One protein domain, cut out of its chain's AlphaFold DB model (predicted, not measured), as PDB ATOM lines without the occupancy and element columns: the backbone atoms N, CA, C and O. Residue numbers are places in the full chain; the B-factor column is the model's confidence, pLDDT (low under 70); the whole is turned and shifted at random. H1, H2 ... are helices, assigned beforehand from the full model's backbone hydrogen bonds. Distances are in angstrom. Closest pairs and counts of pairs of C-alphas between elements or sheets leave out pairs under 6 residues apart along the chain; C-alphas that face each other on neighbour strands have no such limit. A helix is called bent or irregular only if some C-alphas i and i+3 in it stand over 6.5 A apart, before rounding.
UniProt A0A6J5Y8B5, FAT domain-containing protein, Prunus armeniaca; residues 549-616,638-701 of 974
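This is residues 549 to 616 and 638 to 701 of the 974 residues of the protein "FAT domain-containing protein" of Prunus armeniaca (UniProt A0A6J5Y8B5). What is the main picture? Three helices, H2, H4 and H5, make an up-and-down bundle, each running against the one before it, with H4 in the middle; H1 and H3, side by side and running the same way, pack on H4 at a steep tilt. After H5, residues 681 to 701, with no named element, fold back past H4. What is it made of? The printed part has 132 residues with five named helices, in the order H1, H2, H3, H4, H5, and no named strand; the class is all helix. How is it shaped? It is compact, with a radius of gyration of the C-alphas of 14.3 A and spans of 43 by 31 by 28 A.

What does the first helix meet? H1, residues 550 to 566, touches H2, residues 575 to 592, with residues 554 to 561 alone, at a steep tilt of 51 degrees, opposite ways; their closest C-alphas, of Val 561 and Lys 581, are 6.5 A apart. It touches H3, residues 601 to 616, at a shallow tilt of 17 degrees, the same way, closest at the C-alphas of Val 566 and Phe 612, 5.8 A. Which helix is the hub? H4, residues 638 to 656, touches the four others; its closest C-alphas to H2 are those of Ser 653 and Ala 582, 4.2 A, at a shallow tilt of 18 degrees, opposite ways. H4 and H5, residues 661 to 680, form a helical hairpin at a shallow tilt of 33 degrees, only just short of steep, with the C-alphas of Thr 650 and Tyr 667 closest at 5.1 A. Which helices stay apart? H5 is apart from H1 and H3, and H2 and H3 are only just apart, 8.4 A at their closest. Are the helix backbones regular in their N and O pairs? Every O i to N i+4 pair is within hydrogen-bond range in H2, H4 and H5, against 11 of 13 in H1 and 11 of 12 in H3.

Where does H1 begin, and is it even? C-alpha 550 is at (110.550, 106.677, 95.609); H1 has a kink of 44 degrees near residue 560 and is irregular, with C-alphas 560 and 563 7.2 A apart. How long are the helices? From first to last C-alpha, H1 measures 22.3 A, H2 26.1 A, H3 23.7 A, H4 26.7 A and H5 28.7 A. Where does H5 end? C-alpha 680 is at (141.014, 117.685, 101.004).

How large is it? The two C-alphas farthest apart, those of Asp 574 and Thr 681, are 43.7 A apart. Is there a cut, and are links long? Residues 617 to 637 are not printed, and C-alphas 616 and 638 are 21.1 A apart across the cut; of the links printed whole, H4 to H5 is tight, and H1 to H2 and H2 to H3 are short. Where is confidence low? The mean pLDDT of the printed part is 74.5, and 47 residues are under 70, among them 566 to 576 and 679 to 701.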
ATOM      1  N   LYS A 549     107.896 103.335  96.034       86.19
ATOM      2  CA  LYS A 549     107.504 104.429  95.122       86.19
ATOM      3  C   LYS A 549     108.304 105.692  95.441       86.19
ATOM      4  O   LYS A 549     107.786 106.667  95.988       86.19
ATOM      5  N   PHE A 550     109.605 105.646  95.169       84.12
ATOM      6  CA  PHE A 550     110.550 106.677  95.609       84.12
ATOM      7  C   PHE A 550     110.329 108.049  94.937       84.12
ATOM      8  O   PHE A 550     110.447 109.068  95.615       84.12
ATOM      9  N   GLU A 551     109.953 108.093  93.652       83.06
ATOM     10  CA  GLU A 551     109.687 109.348  92.915       83.06
ATOM     11  C   GLU A 551     108.482 110.105  93.489       83.06
ATOM     12  O   GLU A 551     108.589 111.280  93.860       83.06
ATOM     13  N   ASP A 552     107.353 109.413  93.654       84.88
ATOM     14  CA  ASP A 552     106.140 109.969  94.262       84.88
ATOM     15  C   ASP A 552     106.386 110.397  95.713       84.88
ATOM     16  O   ASP A 552     105.890 111.428  96.168       84.88
ATOM     17  N   ALA A 553     107.181 109.633  96.466       87.50
ATOM     18  CA  ALA A 553     107.510 109.986  97.841       87.50
ATOM     19  C   ALA A 553     108.358 111.266  97.920       87.50
ATOM     20  O   ALA A 553     108.078 112.129  98.751       87.50
ATOM     21  N   LEU A 554     109.372 111.419  97.061       85.06
ATOM     22  CA  LEU A 554     110.236 112.605  97.038       85.06
ATOM     23  C   LEU A 554     109.491 113.859  96.572       85.06
ATOM     24  O   LEU A 554     109.631 114.915  97.189       85.06
ATOM     25  N   THR A 555     108.668 113.747  95.529       86.25
ATOM     26  CA  THR A 555     107.863 114.866  95.011       86.25
ATOM     27  C   THR A 555     106.821 115.335  96.027       86.25
ATOM     28  O   THR A 555     106.699 116.537  96.270       86.25
ATOM     29  N   ASN A 556     106.130 114.408  96.700       86.06
ATOM     30  CA  ASN A 556     105.183 114.750  97.762       86.06
ATOM     31  C   ASN A 556     105.876 115.259  99.039       86.06
ATOM     32  O   ASN A 556     105.341 116.120  99.736       86.06
ATOM     33  N   LEU A 557     107.086 114.783  99.353       87.81
ATOM     34  CA  LEU A 557     107.870 115.338 100.459       87.81
ATOM     35  C   LEU A 557     108.311 116.774 100.168       87.81
ATOM     36  O   LEU A 557     108.247 117.626 101.057       87.81
ATOM     37  N   TRP A 558     108.725 117.048  98.928       86.94
ATOM     38  CA  TRP A 558     109.032 118.399  98.484       86.94
ATOM     39  C   TRP A 558     107.800 119.290  98.557       86.94
ATOM     40  O   TRP A 558     107.884 120.343  99.170       86.94
ATOM     41  N   SER A 559     106.642 118.875  98.038       86.62
ATOM     42  CA  SER A 559     105.422 119.696  98.096       86.62
ATOM     43  C   SER A 559     104.994 120.023  99.535       86.62
ATOM     44  O   SER A 559     104.579 121.149  99.810       86.62
ATOM     45  N   PHE A 560     105.180 119.089 100.474       84.81
ATOM     46  CA  PHE A 560     104.899 119.291 101.898       84.81
ATOM     47  C   PHE A 560     105.832 120.320 102.561       84.81
ATOM     48  O   PHE A 560     105.416 121.096 103.425       84.81
ATOM     49  N   VAL A 561     107.107 120.337 102.166       84.56
ATOM     50  CA  VAL A 561     108.162 121.155 102.788       84.56
ATOM     51  C   VAL A 561     108.409 122.477 102.039       84.56
ATOM     52  O   VAL A 561     108.798 123.471 102.658       84.56
ATOM     53  N   ARG A 562     108.106 122.531 100.737       81.88
ATOM     54  CA  ARG A 562     108.301 123.661  99.813       81.88
ATOM     55  C   ARG A 562     107.816 124.996 100.381       81.88
ATOM     56  O   ARG A 562     108.603 125.940 100.334       81.88
ATOM     57  N   PRO A 563     106.609 125.117 100.980       79.56
ATOM     58  CA  PRO A 563     106.153 126.394 101.532       79.56
ATOM     59  C   PRO A 563     107.080 126.960 102.614       79.56
ATOM     60  O   PRO A 563     107.147 128.167 102.787       79.56
ATOM     61  N   CYS A 564     107.800 126.105 103.346       74.06
ATOM     62  CA  CYS A 564     108.712 126.524 104.415       74.06
ATOM     63  C   CYS A 564     110.150 126.734 103.930       74.06
ATOM     64  O   CYS A 564     110.901 127.461 104.571       74.06
ATOM     65  N   VAL A 565     110.545 126.075 102.837       72.75
ATOM     66  CA  VAL A 565     111.894 126.191 102.262       72.75
ATOM     67  C   VAL A 565     112.009 127.389 101.328       72.75
ATOM     68  O   VAL A 565     113.034 128.064 101.335       72.75
ATOM     69  N   VAL A 566     110.966 127.653 100.542       69.00
ATOM     70  CA  VAL A 566     110.994 128.643  99.458       69.00
ATOM     71  C   VAL A 566     110.457 130.010  99.905       69.00
ATOM     72  O   VAL A 566     110.909 131.039  99.415       69.00
ATOM     73  N   SER A 567     109.514 130.065 100.854       63.69
ATOM     74  CA  SER A 567     108.959 131.338 101.344       63.69
ATOM     75  C   SER A 567     109.626 131.795 102.644       63.69
ATOM     76  O   SER A 567     109.678 131.055 103.621       63.69
ATOM     77  N   SER A 568     110.064 133.058 102.682       53.22
ATOM     78  CA  SER A 568     110.660 133.706 103.867       53.22
ATOM     79  C   SER A 568     109.624 134.220 104.887       53.22
ATOM     80  O   SER A 568     109.995 134.887 105.853       53.22
ATOM     81  N   LEU A 569     108.323 133.976 104.670       43.69
ATOM     82  CA  LEU A 569     107.259 134.550 105.499       43.69
ATOM     83  C   LEU A 569     107.107 133.841 106.856       43.69
ATOM     84  O   LEU A 569     107.225 132.623 106.968       43.69
ATOM     85  N   SER A 570     106.827 134.660 107.874       47.22
ATOM     86  CA  SER A 570     106.799 134.370 109.310       47.22
ATOM     87  C   SER A 570     106.321 132.967 109.692       47.22
ATOM     88  O   SER A 570     105.175 132.589 109.445       47.22
ATOM     89  N   ILE A 571     107.197 132.254 110.402       51.09
ATOM     90  CA  ILE A 571     106.956 131.001 111.121       51.09
ATOM     91  C   ILE A 571     105.905 131.257 112.217       51.09
ATOM     92  O   ILE A 571     106.234 131.454 113.383       51.09
ATOM     93  N   VAL A 572     104.628 131.294 111.846       46.22
ATOM     94  CA  VAL A 572     103.499 131.185 112.777       46.22
ATOM     95  C   VAL A 572     102.741 129.926 112.385       46.22
ATOM     96  O   VAL A 572     101.728 129.955 111.699       46.22
ATOM     97  N   SER A 573     103.299 128.785 112.770       51.94
ATOM     98  CA  SER A 573     102.588 127.510 112.776       51.94
ATOM     99  C   SER A 573     102.789 126.878 114.145       51.94
ATOM    100  O   SER A 573     103.907 126.944 114.661       51.94
ATOM    101  N   ASP A 574     101.736 126.279 114.704       61.16
ATOM    102  CA  ASP A 574     101.750 125.542 115.975       61.16
ATOM    103  C   ASP A 574     103.046 124.740 116.191       61.16
ATOM    104  O   ASP A 574     103.563 124.107 115.261       61.16
ATOM    105  N   ALA A 575     103.553 124.734 117.431       63.16
ATOM    106  CA  ALA A 575     104.821 124.096 117.809       63.16
ATOM    107  C   ALA A 575     104.911 122.613 117.390       63.16
ATOM    108  O   ALA A 575     105.985 122.116 117.059       63.16
ATOM    109  N   ASP A 576     103.782 121.906 117.340       65.06
ATOM    110  CA  ASP A 576     103.738 120.507 116.912       65.06
ATOM    111  C   ASP A 576     103.868 120.341 115.388       65.06
ATOM    112  O   ASP A 576     104.519 119.407 114.907       65.06
ATOM    113  N   ASN A 577     103.312 121.271 114.605       73.94
ATOM    114  CA  ASN A 577     103.438 121.259 113.147       73.94
ATOM    115  C   ASN A 577     104.861 121.655 112.719       73.94
ATOM    116  O   ASN A 577     105.432 121.064 111.799       73.94
ATOM    117  N   SER A 578     105.498 122.582 113.446       74.75
ATOM    118  CA  SER A 578     106.903 122.923 113.203       74.75
ATOM    119  C   SER A 578     107.844 121.739 113.477       74.75
ATOM    120  O   SER A 578     108.780 121.516 112.706       74.75
ATOM    121  N   ILE A 579     107.558 120.902 114.487       80.69
ATOM    122  CA  ILE A 579     108.292 119.648 114.743       80.69
ATOM    123  C   ILE A 579     108.146 118.663 113.572       80.69
ATOM    124  O   ILE A 579     109.136 118.048 113.165       80.69
ATOM    125  N   LEU A 580     106.936 118.480 113.032       80.00
ATOM    126  CA  LEU A 580     106.703 117.581 111.894       80.00
ATOM    127  C   LEU A 580     107.444 118.048 110.643       80.00
ATOM    128  O   LEU A 580     108.178 117.266 110.037       80.00
ATOM    129  N   LYS A 581     107.334 119.333 110.296       83.81
ATOM    130  CA  LYS A 581     108.042 119.907 109.144       83.81
ATOM    131  C   LYS A 581     109.559 119.851 109.315       83.81
ATOM    132  O   LYS A 581     110.266 119.511 108.369       83.81
ATOM    133  N   ALA A 582     110.070 120.075 110.527       84.06
ATOM    134  CA  ALA A 582     111.490 119.909 110.827       84.06
ATOM    135  C   ALA A 582     111.961 118.459 110.607       84.06
ATOM    136  O   ALA A 582     113.041 118.247 110.052       84.06
ATOM    137  N   LYS A 583     111.159 117.451 110.991       85.62
ATOM    138  CA  LYS A 583     111.443 116.031 110.702       85.62
ATOM    139  C   LYS A 583     111.393 115.727 109.206       85.62
ATOM    140  O   LYS A 583     112.262 115.004 108.721       85.62
ATOM    141  N   ALA A 584     110.422 116.289 108.487       86.06
ATOM    142  CA  ALA A 584     110.289 116.133 107.043       86.06
ATOM    143  C   ALA A 584     111.511 116.684 106.294       86.06
ATOM    144  O   ALA A 584     112.051 115.993 105.436       86.06
ATOM    145  N   CYS A 585     112.032 117.846 106.703       86.31
ATOM    146  CA  CYS A 585     113.273 118.404 106.158       86.31
ATOM    147  C   CYS A 585     114.472 117.456 106.349       86.31
ATOM    148  O   CYS A 585     115.245 117.241 105.420       86.31
ATOM    149  N   LEU A 586     114.607 116.838 107.532       86.62
ATOM    150  CA  LEU A 586     115.673 115.856 107.791       86.62
ATOM    151  C   LEU A 586     115.485 114.557 107.004       86.62
ATOM    152  O   LEU A 586     116.454 113.864 106.694       86.62
ATOM    153  N   LYS A 587     114.244 114.166 106.715       88.25
ATOM    154  CA  LYS A 587     113.980 113.012 105.852       88.25
ATOM    155  C   LYS A 587     114.328 113.313 104.408       88.25
ATOM    156  O   LYS A 587     115.030 112.503 103.818       88.25
ATOM    157  N   LEU A 588     113.954 114.487 103.906       87.19
ATOM    158  CA  LEU A 588     114.307 114.941 102.566       87.19
ATOM    159  C   LEU A 588     115.826 114.953 102.384       87.19
ATOM    160  O   LEU A 588     116.331 114.346 101.446       87.19
ATOM    161  N   SER A 589     116.562 115.543 103.332       86.12
ATOM    162  CA  SER A 589     118.024 115.595 103.266       86.12
ATOM    163  C   SER A 589     118.667 114.206 103.266       86.12
ATOM    164  O   SER A 589     119.652 113.982 102.576       86.12
ATOM    165  N   ASN A 590     118.127 113.259 104.041       86.75
ATOM    166  CA  ASN A 590     118.647 111.893 104.079       86.75
ATOM    167  C   ASN A 590     118.294 111.108 102.815       86.75
ATOM    168  O   ASN A 590     119.127 110.350 102.334       86.75
ATOM    169  N   TRP A 591     117.077 111.269 102.293       87.12
ATOM    170  CA  TRP A 591     116.637 110.579 101.087       87.12
ATOM    171  C   TRP A 591     117.388 111.072  99.858       87.12
ATOM    172  O   TRP A 591     117.817 110.236  99.085       87.12
ATOM    173  N   LEU A 592     117.649 112.374  99.721       83.25
ATOM    174  CA  LEU A 592     118.447 112.910  98.609       83.25
ATOM    175  C   LEU A 592     119.907 112.424  98.606       83.25
ATOM    176  O   LEU A 592     120.523 112.368  97.550       83.25
ATOM    177  N   LYS A 593     120.456 112.049  99.770       79.62
ATOM    178  CA  LYS A 593     121.814 111.489  99.899       79.62
ATOM    179  C   LYS A 593     121.908 109.989  99.614       79.62
ATOM    180  O   LYS A 593     123.012 109.450  99.592       79.62
ATOM    181  N   GLN A 594     120.783 109.285  99.488       81.31
ATOM    182  CA  GLN A 594     120.794 107.852  99.201       81.31
ATOM    183  C   GLN A 594     120.993 107.615  97.702       81.31
ATOM    184  O   GLN A 594     120.365 108.265  96.873       81.31
ATOM    185  N   ASN A 595     121.856 106.656  97.363       67.56
ATOM    186  CA  ASN A 595     122.053 106.234  95.981       67.56
ATOM    187  C   ASN A 595     120.915 105.292  95.590       67.56
ATOM    188  O   ASN A 595     120.873 104.152  96.058       67.56
ATOM    189  N   TYR A 596     120.010 105.754  94.734       66.31
ATOM    190  CA  TYR A 596     118.992 104.898  94.135       66.31
ATOM    191  C   TYR A 596     119.431 104.533  92.723       66.31
ATOM    192  O   TYR A 596     119.743 105.409  91.921       66.31
ATOM    193  N   SER A 597     119.464 103.236  92.432       57.41
ATOM    194  CA  SER A 597     119.912 102.689  91.149       57.41
ATOM    195  C   SER A 597     119.024 103.084  89.964       57.41
ATOM    196  O   SER A 597     119.529 103.168  88.851       57.41
ATOM    197  N   ASP A 598     117.734 103.355  90.200       57.50
ATOM    198  CA  ASP A 598     116.704 103.409  89.146       57.50
ATOM    199  C   ASP A 598     115.950 104.754  89.043       57.50
ATOM    200  O   ASP A 598     114.976 104.860  88.300       57.50
ATOM    201  N   LEU A 599     116.355 105.790  89.789       62.91
ATOM    202  CA  LEU A 599     115.595 107.044  89.901       62.91
ATOM    203  C   LEU A 599     115.962 108.104  88.853       62.91
ATOM    204  O   LEU A 599     117.137 108.435  88.688       62.91
ATOM    205  N   ARG A 600     114.953 108.791  88.292       64.12
ATOM    206  CA  ARG A 600     115.131 110.089  87.607       64.12
ATOM    207  C   ARG A 600     115.280 111.248  88.600       64.12
ATOM    208  O   ARG A 600     114.524 112.220  88.576       64.12
ATOM    209  N   LEU A 601     116.267 111.153  89.491       67.81
ATOM    210  CA  LEU A 601     116.590 112.217  90.455       67.81
ATOM    211  C   LEU A 601     116.849 113.562  89.761       67.81
ATOM    212  O   LEU A 601     116.467 114.601  90.297       67.81
ATOM    213  N   ASP A 602     117.418 113.526  88.555       69.44
ATOM    214  CA  ASP A 602     117.715 114.700  87.736       69.44
ATOM    215  C   ASP A 602     116.502 115.618  87.539       69.44
ATOM    216  O   ASP A 602     116.576 116.816  87.816       69.44
ATOM    217  N   ASP A 603     115.375 115.056  87.095       73.38
ATOM    218  CA  ASP A 603     114.179 115.826  86.741       73.38
ATOM    219  C   ASP A 603     113.533 116.432  88.002       73.38
ATOM    220  O   ASP A 603     113.084 117.581  88.004       73.38
ATOM    221  N   ILE A 604     113.537 115.687  89.114       77.44
ATOM    222  CA  ILE A 604     112.977 116.137  90.395       77.44
ATOM    223  C   ILE A 604     113.817 117.281  90.975       77.44
ATOM    224  O   ILE A 604     113.263 118.304  91.376       77.44
ATOM    225  N   VAL A 605     115.143 117.136  91.010       78.12
ATOM    226  CA  VAL A 605     116.057 118.142  91.575       78.12
ATOM    227  C   VAL A 605     116.018 119.443  90.768       78.12
ATOM    228  O   VAL A 605     116.010 120.528  91.352       78.12
ATOM    229  N   LEU A 606     115.921 119.358  89.436       76.81
ATOM    230  CA  LEU A 606     115.762 120.535  88.576       76.81
ATOM    231  C   LEU A 606     114.427 121.255  88.820       76.81
ATOM    232  O   LEU A 606     114.406 122.485  88.895       76.81
ATOM    233  N   ASN A 607     113.334 120.515  89.037       78.25
ATOM    234  CA  ASN A 607     112.049 121.108  89.420       78.25
ATOM    235  C   ASN A 607     112.133 121.818  90.781       78.25
ATOM    236  O   ASN A 607     111.676 122.955  90.902       78.25
ATOM    237  N   MET A 608     112.774 121.200  91.783       80.56
ATOM    238  CA  MET A 608     112.986 121.831  93.094       80.56
ATOM    239  C   MET A 608     113.755 123.149  92.964       80.56
ATOM    240  O   MET A 608     113.379 124.132  93.594       80.56
ATOM    241  N   ARG A 609     114.793 123.191  92.117       78.00
ATOM    242  CA  ARG A 609     115.562 124.410  91.836       78.00
ATOM    243  C   ARG A 609     114.706 125.501  91.184       78.00
ATOM    244  O   ARG A 609     114.751 126.644  91.631       78.00
ATOM    245  N   SER A 610     113.899 125.153  90.181       74.88
ATOM    246  CA  SER A 610     113.029 126.120  89.489       74.88
ATOM    247  C   SER A 610     112.029 126.809  90.431       74.88
ATOM    248  O   SER A 610     111.712 127.985  90.256       74.88
ATOM    249  N   ASP A 611     111.588 126.117  91.488       74.44
ATOM    250  CA  ASP A 611     110.680 126.681  92.490       74.44
ATOM    251  C   ASP A 611     111.323 127.819  93.307       74.44
ATOM    252  O   ASP A 611     110.608 128.738  93.714       74.44
ATOM    253  N   PHE A 612     112.643 127.792  93.531       71.38
ATOM    254  CA  PHE A 612     113.370 128.896  94.172       71.38
ATOM    255  C   PHE A 612     113.477 130.112  93.243       71.38
ATOM    256  O   PHE A 612     113.190 131.232  93.662       71.38
ATOM    257  N   GLU A 613     113.797 129.886  91.966       65.12
ATOM    258  CA  GLU A 613     113.937 130.946  90.954       65.12
ATOM    259  C   GLU A 613     112.605 131.692  90.720       65.12
ATOM    260  O   GLU A 613     112.572 132.917  90.576       65.12
ATOM    261  N   MET A 614     111.478 130.970  90.766       61.41
ATOM    262  CA  MET A 614     110.137 131.556  90.669       61.41
ATOM    263  C   MET A 614     109.759 132.398  91.899       61.41
ATOM    264  O   MET A 614     109.085 133.418  91.753       61.41
ATOM    265  N   ALA A 615     110.196 132.021  93.102       58.41
ATOM    266  CA  ALA A 615     109.912 132.779  94.320       58.41
ATOM    267  C   ALA A 615     110.709 134.088  94.406       58.41
ATOM    268  O   ALA A 615     110.145 135.113  94.796       58.41
ATOM    269  N   ASP A 616     111.965 134.094  93.954       52.75
ATOM    270  CA  ASP A 616     112.793 135.306  93.900       52.75
ATOM    271  C   ASP A 616     112.234 136.358  92.926       52.75
ATOM    272  O   ASP A 616     112.290 137.559  93.211       52.75
ATOM    273  N   LEU A 638     124.886 117.844  89.159       67.69
ATOM    274  CA  LEU A 638     123.764 117.657  90.086       67.69
ATOM    275  C   LEU A 638     124.206 117.604  91.550       67.69
ATOM    276  O   LEU A 638     123.439 117.991  92.429       67.69
ATOM    277  N   GLY A 639     125.445 117.180  91.814       72.06
ATOM    278  CA  GLY A 639     126.002 117.060  93.165       72.06
ATOM    279  C   GLY A 639     125.920 118.357  93.981       72.06
ATOM    280  O   GLY A 639     125.301 118.344  95.045       72.06
ATOM    281  N   PRO A 640     126.446 119.493  93.484       73.62
ATOM    282  CA  PRO A 640     126.358 120.775  94.182       73.62
ATOM    283  C   PRO A 640     124.914 121.233  94.435       73.62
ATOM    284  O   PRO A 640     124.606 121.712  95.521       73.62
ATOM    285  N   ILE A 641     124.002 121.034  93.476       75.88
ATOM    286  CA  ILE A 641     122.585 121.416  93.630       75.88
ATOM    287  C   ILE A 641     121.928 120.594  94.746       75.88
ATOM    288  O   ILE A 641     121.219 121.145  95.590       75.88
ATOM    289  N   ILE A 642     122.187 119.283  94.781       80.00
ATOM    290  CA  ILE A 642     121.682 118.389  95.828       80.00
ATOM    291  C   ILE A 642     122.225 118.812  97.194       80.00
ATOM    292  O   ILE A 642     121.450 118.923  98.144       80.00
ATOM    293  N   GLU A 643     123.524 119.095  97.304       82.06
ATOM    294  CA  GLU A 643     124.113 119.537  98.569       82.06
ATOM    295  C   GLU A 643     123.563 120.899  99.029       82.06
ATOM    296  O   GLU A 643     123.394 121.106 100.234       82.06
ATOM    297  N   GLU A 644     123.197 121.810  98.111       81.19
ATOM    298  CA  GLU A 644     122.568 123.090  98.476       81.19
ATOM    299  C   GLU A 644     121.168 122.840  99.056       81.19
ATOM    300  O   GLU A 644     120.827 123.339 100.131       81.19
ATOM    301  N   ILE A 645     120.365 121.976  98.424       81.31
ATOM    302  CA  ILE A 645     119.035 121.586  98.930       81.31
ATOM    303  C   ILE A 645     119.145 120.865 100.287       81.31
ATOM    304  O   ILE A 645     118.366 121.108 101.210       81.31
ATOM    305  N   VAL A 646     120.137 119.996 100.458       84.50
ATOM    306  CA  VAL A 646     120.394 119.292 101.721       84.50
ATOM    307  C   VAL A 646     120.775 120.277 102.832       84.50
ATOM    308  O   VAL A 646     120.224 120.207 103.940       84.50
ATOM    309  N   GLY A 647     121.706 121.193 102.567       83.88
ATOM    310  CA  GLY A 647     122.145 122.194 103.538       83.88
ATOM    311  C   GLY A 647     121.000 123.108 103.969       83.88
ATOM    312  O   GLY A 647     120.810 123.373 105.158       83.88
ATOM    313  N   THR A 648     120.164 123.526 103.019       84.25
ATOM    314  CA  THR A 648     119.004 124.380 103.298       84.25
ATOM    315  C   THR A 648     117.951 123.668 104.124       84.25
ATOM    316  O   THR A 648     117.491 124.223 105.122       84.25
ATOM    317  N   ALA A 649     117.615 122.426 103.777       85.56
ATOM    318  CA  ALA A 649     116.659 121.620 104.525       85.56
ATOM    319  C   ALA A 649     117.141 121.362 105.964       85.56
ATOM    320  O   ALA A 649     116.382 121.522 106.924       85.56
ATOM    321  N   THR A 650     118.418 121.008 106.147       86.19
ATOM    322  CA  THR A 650     118.980 120.772 107.487       86.19
ATOM    323  C   THR A 650     119.037 122.053 108.320       86.19
ATOM    324  O   THR A 650     118.626 122.031 109.482       86.19
ATOM    325  N   LYS A 651     119.439 123.193 107.739       85.81
ATOM    326  CA  LYS A 651     119.418 124.491 108.433       85.81
ATOM    327  C   LYS A 651     117.998 124.927 108.779       85.81
ATOM    328  O   LYS A 651     117.747 125.339 109.912       85.81
ATOM    329  N   LEU A 652     117.053 124.806 107.852       83.94
ATOM    330  CA  LEU A 652     115.653 125.142 108.094       83.94
ATOM    331  C   LEU A 652     115.070 124.301 109.234       83.94
ATOM    332  O   LEU A 652     114.378 124.843 110.091       83.94
ATOM    333  N   SER A 653     115.414 123.012 109.314       85.19
ATOM    334  CA  SER A 653     115.012 122.142 110.425       85.19
ATOM    335  C   SER A 653     115.418 122.711 111.794       85.19
ATOM    336  O   SER A 653     114.632 122.656 112.742       85.19
ATOM    337  N   THR A 654     116.605 123.327 111.899       85.00
ATOM    338  CA  THR A 654     117.051 124.001 113.138       85.00
ATOM    339  C   THR A 654     116.262 125.278 113.444       85.00
ATOM    340  O   THR A 654     116.004 125.556 114.612       85.00
ATOM    341  N   ARG A 655     115.836 126.033 112.418       84.50
ATOM    342  CA  ARG A 655     115.017 127.250 112.581       84.50
ATOM    343  C   ARG A 655     113.571 126.922 112.958       84.50
ATOM    344  O   ARG A 655     113.003 127.593 113.811       84.50
ATOM    345  N   LEU A 656     112.996 125.881 112.353       81.69
ATOM    346  CA  LEU A 656     111.632 125.420 112.626       81.69
ATOM    347  C   LEU A 656     111.500 124.803 114.022       81.69
ATOM    348  O   LEU A 656     110.490 125.009 114.691       81.69
ATOM    349  N   CYS A 657     112.508 124.046 114.467       81.50
ATOM    350  CA  CYS A 657     112.510 123.431 115.789       81.50
ATOM    351  C   CYS A 657     113.897 123.496 116.454       81.50
ATOM    352  O   CYS A 657     114.684 122.544 116.360       81.50
ATOM    353  N   PRO A 658     114.190 124.593 117.182       82.50
ATOM    354  CA  PRO A 658     115.460 124.762 117.884       82.50
ATOM    355  C   PRO A 658     115.674 123.764 119.028       82.50
ATOM    356  O   PRO A 658     116.815 123.484 119.371       82.50
ATOM    357  N   THR A 659     114.611 123.205 119.613       79.31
ATOM    358  CA  THR A 659     114.691 122.279 120.759       79.31
ATOM    359  C   THR A 659     115.024 120.836 120.357       79.31
ATOM    360  O   THR A 659     115.341 120.000 121.207       79.31
ATOM    361  N   MET A 660     114.961 120.504 119.063       80.06
ATOM    362  CA  MET A 660     115.194 119.148 118.572       80.06
ATOM    363  C   MET A 660     116.691 118.878 118.378       80.06
ATOM    364  O   MET A 660     117.279 119.283 117.387       80.06
ATOM    365  N   GLY A 661     117.318 118.086 119.253       81.62
ATOM    366  CA  GLY A 661     118.744 117.744 119.096       81.62
ATOM    367  C   GLY A 661     119.099 117.102 117.738       81.62
ATOM    368  O   GLY A 661     120.154 117.376 117.172       81.62
ATOM    369  N   LYS A 662     118.193 116.300 117.157       83.88
ATOM    370  CA  LYS A 662     118.422 115.651 115.853       83.88
ATOM    371  C   LYS A 662     118.623 116.640 114.694       83.88
ATOM    372  O   LYS A 662     119.363 116.307 113.778       83.88
ATOM    373  N   SER A 663     117.997 117.821 114.713       86.19
ATOM    374  CA  SER A 663     118.215 118.815 113.648       86.19
ATOM    375  C   SER A 663     119.619 119.402 113.732       86.19
ATOM    376  O   SER A 663     120.321 119.458 112.726       86.19
ATOM    377  N   TRP A 664     120.060 119.752 114.942       88.38
ATOM    378  CA  TRP A 664     121.383 120.319 115.190       88.38
ATOM    379  C   TRP A 664     122.527 119.370 114.844       88.38
ATOM    380  O   TRP A 664     123.480 119.803 114.206       88.38
ATOM    381  N   ILE A 665     122.432 118.083 115.201       87.44
ATOM    382  CA  ILE A 665     123.491 117.118 114.869       87.44
ATOM    383  C   ILE A 665     123.577 116.855 113.359       87.44
ATOM    384  O   ILE A 665     124.678 116.766 112.823       87.44
ATOM    385  N   SER A 666     122.439 116.788 112.657       85.69
ATOM    386  CA  SER A 666     122.418 116.633 111.200       85.69
ATOM    387  C   SER A 666     122.993 117.862 110.495       85.69
ATOM    388  O   SER A 666     123.851 117.708 109.630       85.69
ATOM    389  N   TYR A 667     122.601 119.070 110.912       88.81
ATOM    390  CA  TYR A 667     123.175 120.320 110.405       88.81
ATOM    391  C   TYR A 667     124.688 120.402 110.660       88.81
ATOM    392  O   TYR A 667     125.456 120.642 109.734       88.81
ATOM    393  N   ALA A 668     125.131 120.116 111.888       88.56
ATOM    394  CA  ALA A 668     126.545 120.137 112.244       88.56
ATOM    395  C   ALA A 668     127.361 119.122 111.432       88.56
ATOM    396  O   ALA A 668     128.431 119.455 110.929       88.56
ATOM    397  N   SER A 669     126.832 117.907 111.242       88.00
ATOM    398  CA  SER A 669     127.481 116.876 110.424       88.00
ATOM    399  C   SER A 669     127.585 117.265 108.948       88.00
ATOM    400  O   SER A 669     128.601 116.979 108.321       88.00
ATOM    401  N   TRP A 670     126.574 117.955 108.407       88.75
ATOM    402  CA  TRP A 670     126.611 118.474 107.044       88.75
ATOM    403  C   TRP A 670     127.674 119.567 106.899       88.75
ATOM    404  O   TRP A 670     128.539 119.449 106.036       88.75
ATOM    405  N   CYS A 671     127.683 120.568 107.792       86.81
ATOM    406  CA  CYS A 671     128.704 121.620 107.789       86.81
ATOM    407  C   CYS A 671     130.119 121.046 107.916       86.81
ATOM    408  O   CYS A 671     131.023 121.505 107.227       86.81
ATOM    409  N   PHE A 672     130.308 120.038 108.772       86.00
ATOM    410  CA  PHE A 672     131.603 119.391 108.970       86.00
ATOM    411  C   PHE A 672     132.064 118.612 107.731       86.00
ATOM    412  O   PHE A 672     133.208 118.777 107.319       86.00
ATOM    413  N   SER A 673     131.183 117.820 107.105       83.75
ATOM    414  CA  SER A 673     131.494 117.098 105.858       83.75
ATOM    415  C   SER A 673     131.876 118.071 104.748       83.75
ATOM    416  O   SER A 673     132.949 117.950 104.175       83.75
ATOM    417  N   MET A 674     131.056 119.104 104.522       80.44
ATOM    418  CA  MET A 674     131.325 120.114 103.495       80.44
ATOM    419  C   MET A 674     132.637 120.861 103.744       80.44
ATOM    420  O   MET A 674     133.346 121.199 102.796       80.44
ATOM    421  N   ALA A 675     132.984 121.114 105.007       80.06
ATOM    422  CA  ALA A 675     134.249 121.744 105.365       80.06
ATOM    423  C   ALA A 675     135.457 120.827 105.105       80.06
ATOM    424  O   ALA A 675     136.489 121.306 104.643       80.06
ATOM    425  N   GLN A 676     135.332 119.520 105.359       78.19
ATOM    426  CA  GLN A 676     136.374 118.538 105.040       78.19
ATOM    427  C   GLN A 676     136.550 118.359 103.529       78.19
ATOM    428  O   GLN A 676     137.679 118.419 103.039       78.19
ATOM    429  N   ASP A 677     135.446 118.211 102.795       72.50
ATOM    430  CA  ASP A 677     135.448 118.054 101.336       72.50
ATOM    431  C   ASP A 677     136.051 119.292 100.646       72.50
ATOM    432  O   ASP A 677     136.810 119.171  99.689       72.50
ATOM    433  N   SER A 678     135.816 120.486 101.205       70.44
ATOM    434  CA  SER A 678     136.413 121.748 100.742       70.44
ATOM    435  C   SER A 678     137.937 121.827 100.899       70.44
ATOM    436  O   SER A 678     138.578 122.581 100.168       70.44
ATOM    437  N   LEU A 679     138.522 121.113 101.868       67.19
ATOM    438  CA  LEU A 679     139.955 121.181 102.181       67.19
ATOM    439  C   LEU A 679     140.778 120.079 101.512       67.19
ATOM    440  O   LEU A 679     141.924 120.325 101.143       67.19
ATOM    441  N   LEU A 680     140.232 118.864 101.394       57.41
ATOM    442  CA  LEU A 680     141.014 117.685 101.004       57.41
ATOM    443  C   LEU A 680     141.252 117.573  99.491       57.41
ATOM    444  O   LEU A 680     142.248 116.971  99.113       57.41
ATOM    445  N   THR A 681     140.390 118.179  98.663       54.41
ATOM    446  CA  THR A 681     140.534 118.437  97.210       54.41
ATOM    447  C   THR A 681     139.186 118.971  96.714       54.41
ATOM    448  O   THR A 681     138.178 118.352  97.050       54.41
ATOM    449  N   PRO A 682     139.108 120.039  95.895       53.97
ATOM    450  CA  PRO A 682     137.842 120.490  95.319       53.97
ATOM    451  C   PRO A 682     137.311 119.434  94.335       53.97
ATOM    452  O   PRO A 682     137.631 119.446  93.150       53.97
ATOM    453  N   ASN A 683     136.529 118.479  94.837       49.94
ATOM    454  CA  ASN A 683     135.787 117.527  94.016       49.94
ATOM    455  C   ASN A 683     134.649 118.259  93.285       49.94
ATOM    456  O   ASN A 683     134.131 119.254  93.797       49.94
ATOM    457  N   GLU A 684     134.190 117.717  92.149       50.78
ATOM    458  CA  GLU A 684     133.080 118.250  91.326       50.78
ATOM    459  C   GLU A 684     131.766 118.497  92.106       50.78
ATOM    460  O   GLU A 684     130.900 119.240  91.646       50.78
ATOM    461  N   ASN A 685     131.627 117.919  93.305       53.06
ATOM    462  CA  ASN A 685     130.451 118.033  94.173       53.06
ATOM    463  C   ASN A 685     130.561 119.120  95.262       53.06
ATOM    464  O   ASN A 685     129.644 119.265  96.068       53.06
ATOM    465  N   THR A 686     131.663 119.875  95.316       59.22
ATOM    466  CA  THR A 686     131.895 120.878  96.369       59.22
ATOM    467  C   THR A 686     131.089 122.151  96.106       59.22
ATOM    468  O   THR A 686     131.181 122.762  95.040       59.22
ATOM    469  N   LEU A 687     130.322 122.600  97.100       57.81
ATOM    470  CA  LEU A 687     129.596 123.868  97.042       57.81
ATOM    471  C   LEU A 687     130.542 125.066  97.172       57.81
ATOM    472  O   LEU A 687     130.920 125.466  98.275       57.81
ATOM    473  N   HIS A 688     130.895 125.671  96.040       58.31
ATOM    474  CA  HIS A 688     131.725 126.878  96.010       58.31
ATOM    475  C   HIS A 688     130.947 128.170  96.325       58.31
ATOM    476  O   HIS A 688     131.533 129.120  96.841       58.31
ATOM    477  N   SER A 689     129.640 128.206  96.047       62.31
ATOM    478  CA  SER A 689     128.745 129.345  96.297       62.31
ATOM    479  C   SER A 689     127.287 128.887  96.375       62.31
ATOM    480  O   SER A 689     126.925 127.931  95.694       62.31
ATOM    481  N   CYS A 690     126.440 129.589  97.140       60.38
ATOM    482  CA  CYS A 690     124.986 129.397  97.048       60.38
ATOM    483  C   CYS A 690     124.483 129.950  95.717       60.38
ATOM    484  O   CYS A 690     124.782 131.096  95.379       60.38
ATOM    485  N   SER A 691     123.730 129.144  94.975       62.03
ATOM    486  CA  SER A 691     123.191 129.518  93.670       62.03
ATOM    487  C   SER A 691     121.739 129.990  93.732       62.03
ATOM    488  O   SER A 691     121.357 130.826  92.918       62.03
ATOM    489  N   PHE A 692     120.948 129.520  94.703       65.19
ATOM    490  CA  PHE A 692     119.522 129.867  94.804       65.19
ATOM    491  C   PHE A 692     118.983 129.965  96.235       65.19
ATOM    492  O   PHE A 692     117.882 130.474  96.429       65.19
ATOM    493  N   SER A 693     119.696 129.496  97.265       66.62
ATOM    494  CA  SER A 693     119.144 129.564  98.618       66.62
ATOM    495  C   SER A 693     119.485 130.840  99.392       66.62
ATOM    496  O   SER A 693     120.658 131.073  99.692       66.62
ATOM    497  N   PRO A 694     118.480 131.579  99.905       62.88
ATOM    498  CA  PRO A 694     118.712 132.697 100.819       62.88
ATOM    499  C   PRO A 694     119.082 132.247 102.246       62.88
ATOM    500  O   PRO A 694     119.563 133.045 103.050       62.88
ATOM    501  N   ILE A 695     118.850 130.976 102.604       69.19
ATOM    502  CA  ILE A 695     119.007 130.479 103.981       69.19
ATOM    503  C   ILE A 695     120.475 130.223 104.335       69.19
ATOM    504  O   ILE A 695     120.829 130.413 105.498       69.19
ATOM    505  N   LEU A 696     121.283 129.802 103.353       69.31
ATOM    506  CA  LEU A 696     122.685 129.393 103.512       69.31
ATOM    507  C   LEU A 696     123.706 130.498 103.199       69.31
ATOM    508  O   LEU A 696     124.907 130.252 103.269       69.31
ATOM    509  N   VAL A 697     123.264 131.711 102.852       65.69
ATOM    510  CA  VAL A 697     124.150 132.799 102.389       65.69
ATOM    511  C   VAL A 697     125.224 133.162 103.423       65.69
ATOM    512  O   VAL A 697     126.350 133.491 103.060       65.69
ATOM    513  N   HIS A 698     124.911 133.065 104.718       64.44
ATOM    514  CA  HIS A 698     125.885 133.301 105.788       64.44
ATOM    515  C   HIS A 698     126.827 132.104 106.002       64.44
ATOM    516  O   HIS A 698     127.981 132.275 106.393       64.44
ATOM    517  N   GLU A 699     126.346 130.891 105.731       69.44
ATOM    518  CA  GLU A 699     127.074 129.634 105.868       69.44
ATOM    519  C   GLU A 699     127.914 129.265 104.649       69.44
ATOM    520  O   GLU A 699     128.770 128.397 104.790       69.44
ATOM    521  N   VAL A 700     127.688 129.856 103.472       67.62
ATOM    522  CA  VAL A 700     128.488 129.663 102.253       67.62
ATOM    523  C   VAL A 700     128.807 131.016 101.631       67.62
ATOM    524  O   VAL A 700     128.140 131.478 100.709       67.62
ATOM    525  N   LEU A 701     129.848 131.652 102.174       66.38
ATOM    526  CA  LEU A 701     130.344 132.938 101.688       66.38
ATOM    527  C   LEU A 701     130.898 132.813 100.255       66.38
ATOM    528  O   LEU A 701     131.564 131.816  99.956       66.38
TER     529      LEU A 701